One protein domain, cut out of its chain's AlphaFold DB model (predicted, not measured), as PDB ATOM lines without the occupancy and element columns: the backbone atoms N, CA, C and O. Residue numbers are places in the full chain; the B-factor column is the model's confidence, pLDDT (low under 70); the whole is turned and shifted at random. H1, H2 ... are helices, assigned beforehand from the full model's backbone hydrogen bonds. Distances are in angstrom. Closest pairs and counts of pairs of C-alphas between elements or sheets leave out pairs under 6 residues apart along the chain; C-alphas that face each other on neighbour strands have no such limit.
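What this domain is: This is residues 27 to 84 of the 84 residues of the protein "SHOCT domain-containing protein" of Syntrophotalea acetylenivorans (UniProt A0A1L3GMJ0). A long helix, H1, sticks out like a handle with its residues 27 to 50 from a small head, a helical hairpin of H2 and H3 lying side by side, set roughly crosswise beyond the far end of H1. The handle makes most of the length. The printed part has 58 residues with three named helices, in the order H1, H2, H3, and no named strand; the class is all helix. The whole is extended, with a radius of gyration of the C-alphas of 18.9 A, and spans 59 by 24 by 11 A.

How they stand to each other: H1, residues 27 to 52, touches no helix, and its residues 27 to 50 stand free. It has a kink of 30 degrees near residue 46. H2, residues 57 to 66, is apart from H1, though a tight link of 4 residues joins them. H3, residues 72 to 83, is apart from H1 too. H2 and H3 touch and form a helical hairpin; their closest C-alphas, those of Leu 58 and Lys 79, are 6.4 A apart. They run opposite ways at a shallow tilt of 11 degrees, 10.3 A from centre to centre. Every O i to N i+4 pair is within hydrogen-bond range in H2 and H3, and 21 of 22 are in H1.

Where its parts are: H1 begins at C-alpha 27 (0.237, -31.628, 47.564) and runs 35.1 A to C-alpha 52 (2.553, -13.793, 77.689). H2, from Pro 57 to Ala 66, measures 14.4 A from first to last C-alpha. H3, from Arg 72, measures 16.4 A and ends at C-alpha 83 (2.223, -9.951, 95.719).

The domain as a whole: The C-alphas farthest apart, those of Leu 27 and Glu 73, are 59.8 A apart. The printed part has no cut and no long link. Its mean pLDDT is 77.8; residues 45 to 57 and residue 84 are under 70.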
ATOM      1  N   LEU A  27       1.076 -32.043  46.438       87.56
ATOM      2  CA  LEU A  27       0.237 -31.628  47.564       87.56
ATOM      3  C   LEU A  27       0.939 -31.839  48.916       87.56
ATOM      4  O   LEU A  27       0.898 -30.958  49.774       87.56
ATOM      5  N   ALA A  28       1.626 -32.969  49.094       91.25
ATOM      6  CA  ALA A  28       2.405 -33.254  50.294       91.25
ATOM      7  C   ALA A  28       3.535 -32.234  50.495       91.25
ATOM      8  O   ALA A  28       3.742 -31.766  51.615       91.25
ATOM      9  N   LEU A  29       4.220 -31.832  49.421       90.25
ATOM     10  CA  LEU A  29       5.283 -30.825  49.463       90.25
ATOM     11  C   LEU A  29       4.740 -29.465  49.942       90.25
ATOM     12  O   LEU A  29       5.327 -28.844  50.830       90.25
ATOM     13  N   TRP A  30       3.569 -29.049  49.449       92.12
ATOM     14  CA  TRP A  30       2.885 -27.836  49.918       92.12
ATOM     15  C   TRP A  30       2.449 -27.925  51.385       92.12
ATOM     16  O   TRP A  30       2.661 -26.976  52.142       92.12
ATOM     17  N   ILE A  31       1.884 -29.060  51.811       94.25
ATOM     18  CA  ILE A  31       1.473 -29.277  53.207       94.25
ATOM     19  C   ILE A  31       2.683 -29.207  54.141       94.25
ATOM     20  O   ILE A  31       2.621 -28.523  55.162       94.25
ATOM     21  N   ILE A  32       3.791 -29.863  53.786       95.38
ATOM     22  CA  ILE A  32       5.036 -29.833  54.564       95.38
ATOM     23  C   ILE A  32       5.577 -28.405  54.654       95.38
ATOM     24  O   ILE A  32       5.969 -27.969  55.736       95.38
ATOM     25  N   MET A  33       5.559 -27.652  53.551       94.00
ATOM     26  CA  MET A  33       6.016 -26.263  53.539       94.00
ATOM     27  C   MET A  33       5.180 -25.379  54.475       94.00
ATOM     28  O   MET A  33       5.742 -24.654  55.296       94.00
ATOM     29  N   ILE A  34       3.849 -25.481  54.415       94.62
ATOM     30  CA  ILE A  34       2.950 -24.740  55.313       94.62
ATOM     31  C   ILE A  34       3.168 -25.169  56.767       94.62
ATOM     32  O   ILE A  34       3.260 -24.317  57.650       94.62
ATOM     33  N   PHE A  35       3.293 -26.471  57.022       95.12
ATOM     34  CA  PHE A  35       3.549 -26.998  58.358       95.12
ATOM     35  C   PHE A  35       4.845 -26.438  58.945       95.12
ATOM     36  O   PHE A  35       4.845 -25.993  60.090       95.12
ATOM     37  N   LEU A  36       5.924 -26.389  58.160       93.81
ATOM     38  CA  LEU A  36       7.211 -25.848  58.593       93.81
ATOM     39  C   LEU A  36       7.096 -24.367  58.976       93.81
ATOM     40  O   LEU A  36       7.611 -23.953  60.015       93.81
ATOM     41  N   VAL A  37       6.378 -23.583  58.166       93.44
ATOM     42  CA  VAL A  37       6.116 -22.164  58.433       93.44
ATOM     43  C   VAL A  37       5.310 -22.004  59.721       93.44
ATOM     44  O   VAL A  37       5.730 -21.274  60.619       93.44
ATOM     45  N   VAL A  38       4.191 -22.719  59.863       90.94
ATOM     46  CA  VAL A  38       3.345 -22.664  61.066       90.94
ATOM     47  C   VAL A  38       4.111 -23.123  62.302       90.94
ATOM     48  O   VAL A  38       3.984 -22.495  63.349       90.94
ATOM     49  N   TRP A  39       4.931 -24.167  62.198       90.56
ATOM     50  CA  TRP A  39       5.757 -24.664  63.296       90.56
ATOM     51  C   TRP A  39       6.820 -23.646  63.713       90.56
ATOM     52  O   TRP A  39       6.989 -23.403  64.907       90.56
ATOM     53  N   LEU A  40       7.473 -22.978  62.755       88.69
ATOM     54  CA  LEU A  40       8.432 -21.907  63.032       88.69
ATOM     55  C   LEU A  40       7.750 -20.723  63.732       88.69
ATOM     56  O   LEU A  40       8.231 -20.245  64.761       88.69
ATOM     57  N   PHE A  41       6.595 -20.283  63.221       86.69
ATOM     58  CA  PHE A  41       5.807 -19.223  63.848       86.69
ATOM     59  C   PHE A  41       5.317 -19.634  65.234       86.69
ATOM     60  O   PHE A  41       5.455 -18.852  66.167       86.69
ATOM     61  N   GLN A  42       4.811 -20.852  65.411       80.38
ATOM     62  CA  GLN A  42       4.411 -21.386  66.712       80.38
ATOM     63  C   GLN A  42       5.596 -21.489  67.668       80.38
ATOM     64  O   GLN A  42       5.418 -21.181  68.836       80.38
ATOM     65  N   ALA A  43       6.798 -21.856  67.229       76.44
ATOM     66  CA  ALA A  43       7.980 -21.910  68.089       76.44
ATOM     67  C   ALA A  43       8.427 -20.507  68.537       76.44
ATOM     68  O   ALA A  43       8.714 -20.287  69.717       76.44
ATOM     69  N   VAL A  44       8.428 -19.530  67.624       74.25
ATOM     70  CA  VAL A  44       8.779 -18.130  67.926       74.25
ATOM     71  C   VAL A  44       7.706 -17.463  68.793       74.25
ATOM     72  O   VAL A  44       8.020 -16.810  69.790       74.25
ATOM     73  N   ILE A  45       6.433 -17.653  68.448       64.62
ATOM     74  CA  ILE A  45       5.293 -17.116  69.193       64.62
ATOM     75  C   ILE A  45       5.139 -17.848  70.521       64.62
ATOM     76  O   ILE A  45       4.826 -17.189  71.497       64.62
ATOM     77  N   SER A  46       5.415 -19.149  70.619       57.19
ATOM     78  CA  SER A  46       5.401 -19.874  71.899       57.19
ATOM     79  C   SER A  46       6.527 -19.417  72.809       57.19
ATOM     80  O   SER A  46       6.285 -19.293  73.998       57.19
ATOM     81  N   LYS A  47       7.699 -19.033  72.284       55.12
ATOM     82  CA  LYS A  47       8.722 -18.331  73.084       55.12
ATOM     83  C   LYS A  47       8.228 -16.982  73.626       55.12
ATOM     84  O   LYS A  47       8.594 -16.588  74.733       55.12
ATOM     85  N   LYS A  48       7.374 -16.282  72.869       52.12
ATOM     86  CA  LYS A  48       6.671 -15.079  73.347       52.12
ATOM     87  C   LYS A  48       5.463 -15.400  74.233       52.12
ATOM     88  O   LYS A  48       5.136 -14.602  75.099       52.12
ATOM     89  N   ARG A  49       4.807 -16.552  74.081       49.22
ATOM     90  CA  ARG A  49       3.676 -16.994  74.911       49.22
ATOM     91  C   ARG A  49       4.121 -17.657  76.201       49.22
ATOM     92  O   ARG A  49       3.393 -17.533  77.160       49.22
ATOM     93  N   THR A  50       5.331 -18.189  76.320       48.19
ATOM     94  CA  THR A  50       5.927 -18.477  77.634       48.19
ATOM     95  C   THR A  50       6.317 -17.201  78.387       48.19
ATOM     96  O   THR A  50       6.655 -17.283  79.558       48.19
ATOM     97  N   SER A  51       6.257 -16.026  77.743       50.59
ATOM     98  CA  SER A  51       6.275 -14.715  78.413       50.59
ATOM     99  C   SER A  51       4.898 -14.035  78.488       50.59
ATOM    100  O   SER A  51       4.723 -13.165  79.325       50.59
ATOM    101  N   THR A  52       3.890 -14.439  77.697       49.12
ATOM    102  CA  THR A  52       2.553 -13.793  77.689       49.12
ATOM    103  C   THR A  52       1.374 -14.660  78.144       49.12
ATOM    104  O   THR A  52       0.305 -14.121  78.414       49.12
ATOM    105  N   SER A  53       1.535 -15.973  78.338       46.12
ATOM    106  CA  SER A  53       0.574 -16.804  79.094       46.12
ATOM    107  C   SER A  53       0.710 -16.600  80.604       46.12
ATOM    108  O   SER A  53      -0.085 -17.113  81.383       46.12
ATOM    109  N   SER A  54       1.722 -15.835  81.001       46.66
ATOM    110  CA  SER A  54       1.964 -15.347  82.346       46.66
ATOM    111  C   SER A  54       2.497 -13.920  82.269       46.66
ATOM    112  O   SER A  54       3.471 -13.606  82.954       46.66
ATOM    113  N   SER A  55       1.898 -13.047  81.445       50.03
ATOM    114  CA  SER A  55       2.030 -11.609  81.713       50.03
ATOM    115  C   SER A  55       1.327 -11.399  83.048       50.03
ATOM    116  O   SER A  55       0.128 -11.128  83.113       50.03
ATOM    117  N   SER A  56       2.064 -11.685  84.123       61.66
ATOM    118  CA  SER A  56       1.662 -11.431  85.487       61.66
ATOM    119  C   SER A  56       1.125 -10.006  85.485       61.66
ATOM    120  O   SER A  56       1.712  -9.155  84.806       61.66
ATOM    121  N   PRO A  57       0.031  -9.711  86.191       69.31
ATOM    122  CA  PRO A  57      -0.452  -8.341  86.324       69.31
ATOM    123  C   PRO A  57       0.685  -7.329  86.608       69.31
ATOM    124  O   PRO A  57       0.652  -6.205  86.118       69.31
ATOM    125  N   LEU A  58       1.768  -7.778  87.259       72.00
ATOM    126  CA  LEU A  58       3.031  -7.058  87.453       72.00
ATOM    127  C   LEU A  58       3.762  -6.614  86.164       72.00
ATOM    128  O   LEU A  58       4.300  -5.508  86.137       72.00
ATOM    129  N   GLU A  59       3.815  -7.425  85.103       73.00
ATOM    130  CA  GLU A  59       4.452  -7.039  83.830       73.00
ATOM    131  C   GLU A  59       3.646  -5.975  83.081       73.00
ATOM    132  O   GLU A  59       4.226  -5.030  82.543       73.00
ATOM    133  N   VAL A  60       2.313  -6.078  83.104       81.56
ATOM    134  CA  VAL A  60       1.424  -5.052  82.534       81.56
ATOM    135  C   VAL A  60       1.602  -3.729  83.283       81.56
ATOM    136  O   VAL A  60       1.731  -2.675  82.661       81.56
ATOM    137  N   LEU A  61       1.687  -3.787  84.614       81.19
ATOM    138  CA  LEU A  61       1.983  -2.626  85.452       81.19
ATOM    139  C   LEU A  61       3.340  -1.994  85.138       81.19
ATOM    140  O   LEU A  61       3.436  -0.775  85.004       81.19
ATOM    141  N   LYS A  62       4.385  -2.812  84.983       79.38
ATOM    142  CA  LYS A  62       5.735  -2.335  84.663       79.38
ATOM    143  C   LYS A  62       5.779  -1.635  83.304       79.38
ATOM    144  O   LYS A  62       6.459  -0.621  83.172       79.38
ATOM    145  N   HIS A  63       5.041  -2.143  82.318       81.19
ATOM    146  CA  HIS A  63       4.931  -1.508  81.005       81.19
ATOM    147  C   HIS A  63       4.272  -0.123  81.090       81.19
ATOM    148  O   HIS A  63       4.755   0.818  80.471       81.19
ATOM    149  N   ARG A  64       3.205   0.030  81.886       82.94
ATOM    150  CA  ARG A  64       2.502   1.317  82.059       82.94
ATOM    151  C   ARG A  64       3.292   2.335  82.881       82.94
ATOM    152  O   ARG A  64       3.296   3.512  82.542       82.94
ATOM    153  N   TYR A  65       4.026   1.876  83.895       83.31
ATOM    154  CA  TYR A  65       4.993   2.708  84.616       83.31
ATOM    155  C   TYR A  65       6.117   3.196  83.686       83.31
ATOM    156  O   TYR A  65       6.454   4.375  83.686       83.31
ATOM    157  N   ALA A  66       6.662   2.316  82.835       84.75
ATOM    158  CA  ALA A  66       7.674   2.694  81.843       84.75
ATOM    159  C   ALA A  66       7.129   3.633  80.752       84.75
ATOM    160  O   ALA A  66       7.871   4.466  80.237       84.75
ATOM    161  N   ALA A  67       5.843   3.512  80.419       84.75
ATOM    162  CA  ALA A  67       5.137   4.440  79.540       84.75
ATOM    163  C   ALA A  67       4.830   5.795  80.211       84.75
ATOM    164  O   ALA A  67       4.418   6.724  79.523       84.75
ATOM    165  N   GLY A  68       5.036   5.924  81.529       85.00
ATOM    166  CA  GLY A  68       4.750   7.142  82.291       85.00
ATOM    167  C   GLY A  68       3.259   7.397  82.530       85.00
ATOM    168  O   GLY A  68       2.893   8.495  82.935       85.00
ATOM    169  N   GLU A  69       2.395   6.407  82.282       84.62
ATOM    170  CA  GLU A  69       0.945   6.516  82.502       84.62
ATOM    171  C   GLU A  69       0.555   6.383  83.981       84.62
ATOM    172  O   GLU A  69      -0.567   6.716  84.354       84.62
ATOM    173  N   ILE A  70       1.455   5.850  84.810       86.06
ATOM    174  CA  ILE A  70       1.222   5.540  86.223       86.06
ATOM    175  C   ILE A  70       2.404   6.065  87.032       86.06
ATOM    176  O   ILE A  70       3.559   5.838  86.656       86.06
ATOM    177  N   ASP A  71       2.115   6.721  88.154       87.00
ATOM    178  CA  ASP A  71       3.148   7.223  89.056       87.00
ATOM    179  C   ASP A  71       3.796   6.097  89.888       87.00
ATOM    180  O   ASP A  71       3.238   5.010  90.089       87.00
ATOM    181  N   ARG A  72       5.005   6.350  90.400       85.94
ATOM    182  CA  ARG A  72       5.744   5.410  91.251       85.94
ATOM    183  C   ARG A  72       4.944   4.983  92.485       85.94
ATOM    184  O   ARG A  72       5.037   3.821  92.886       85.94
ATOM    185  N   GLU A  73       4.174   5.888  93.080       87.94
ATOM    186  CA  GLU A  73       3.370   5.601  94.275       87.94
ATOM    187  C   GLU A  73       2.233   4.612  93.979       87.94
ATOM    188  O   GLU A  73       2.003   3.661  94.734       87.94
ATOM    189  N   GLU A  74       1.567   4.775  92.837       85.50
ATOM    190  CA  GLU A  74       0.505   3.877  92.384       85.50
ATOM    191  C   GLU A  74       1.050   2.506  91.973       85.50
ATOM    192  O   GLU A  74       0.450   1.479  92.306       85.50
ATOM    193  N   PHE A  75       2.214   2.477  91.317       88.00
ATOM    194  CA  PHE A  75       2.910   1.238  90.974       88.00
ATOM    195  C   PHE A  75       3.253   0.412  92.223       88.00
ATOM    196  O   PHE A  75       2.981  -0.789  92.258       88.00
ATOM    197  N   GLU A  76       3.810   1.039  93.263       86.81
ATOM    198  CA  GLU A  76       4.168   0.354  94.512       86.81
ATOM    199  C   GLU A  76       2.938  -0.180  95.266       86.81
ATOM    200  O   GLU A  76       2.989  -1.290  95.804       86.81
ATOM    201  N   ARG A  77       1.815   0.555  95.264       87.06
ATOM    202  CA  ARG A  77       0.552   0.101  95.876       87.06
ATOM    203  C   ARG A  77       0.021  -1.165  95.199       87.06
ATOM    204  O   ARG A  77      -0.172  -2.182  95.858       87.06
ATOM    205  N   MET A  78      -0.140  -1.125  93.880       83.62
ATOM    206  CA  MET A  78      -0.667  -2.253  93.105       83.62
ATOM    207  C   MET A  78       0.290  -3.451  93.092       83.62
ATOM    208  O   MET A  78      -0.145  -4.600  93.117       83.62
ATOM    209  N   LYS A  79       1.607  -3.212  93.097       83.62
ATOM    210  CA  LYS A  79       2.605  -4.282  93.220       83.62
ATOM    211  C   LYS A  79       2.461  -5.038  94.541       83.62
ATOM    212  O   LYS A  79       2.553  -6.261  94.530       83.62
ATOM    213  N   LYS A  80       2.235  -4.331  95.654       84.75
ATOM    214  CA  LYS A  80       2.004  -4.954  96.967       84.75
ATOM    215  C   LYS A  80       0.705  -5.753  97.006       84.75
ATOM    216  O   LYS A  80       0.711  -6.845  97.550       84.75
ATOM    217  N   GLU A  81      -0.366  -5.247  96.398       82.44
ATOM    218  CA  GLU A  81      -1.645  -5.969  96.300       82.44
ATOM    219  C   GLU A  81      -1.538  -7.251  95.464       82.44
ATOM    220  O   GLU A  81      -2.150  -8.257  95.795       82.44
ATOM    221  N   LEU A  82      -0.735  -7.238  94.396       75.88
ATOM    222  CA  LEU A  82      -0.536  -8.394  93.514       75.88
ATOM    223  C   LEU A  82       0.463  -9.432  94.046       75.88
ATOM    224  O   LEU A  82       0.527 -10.539  93.516       75.88
ATOM    225  N   GLN A  83       1.287  -9.057  95.026       71.75
ATOM    226  CA  GLN A  83       2.223  -9.951  95.719       71.75
ATOM    227  C   GLN A  83       1.688 -10.445  97.074       71.75
ATOM    228  O   GLN A  83       2.374 -11.241  97.716       71.75
ATOM    229  N   GLY A  84       0.527  -9.942  97.509       55.41
ATOM    230  CA  GLY A  84      -0.104 -10.216  98.804       55.41
ATOM    231  C   GLY A  84      -1.022 -11.426  98.812       55.41
ATOM    232  O   GLY A  84      -1.570 -11.773  97.744       55.41
TER     233      GLY A  84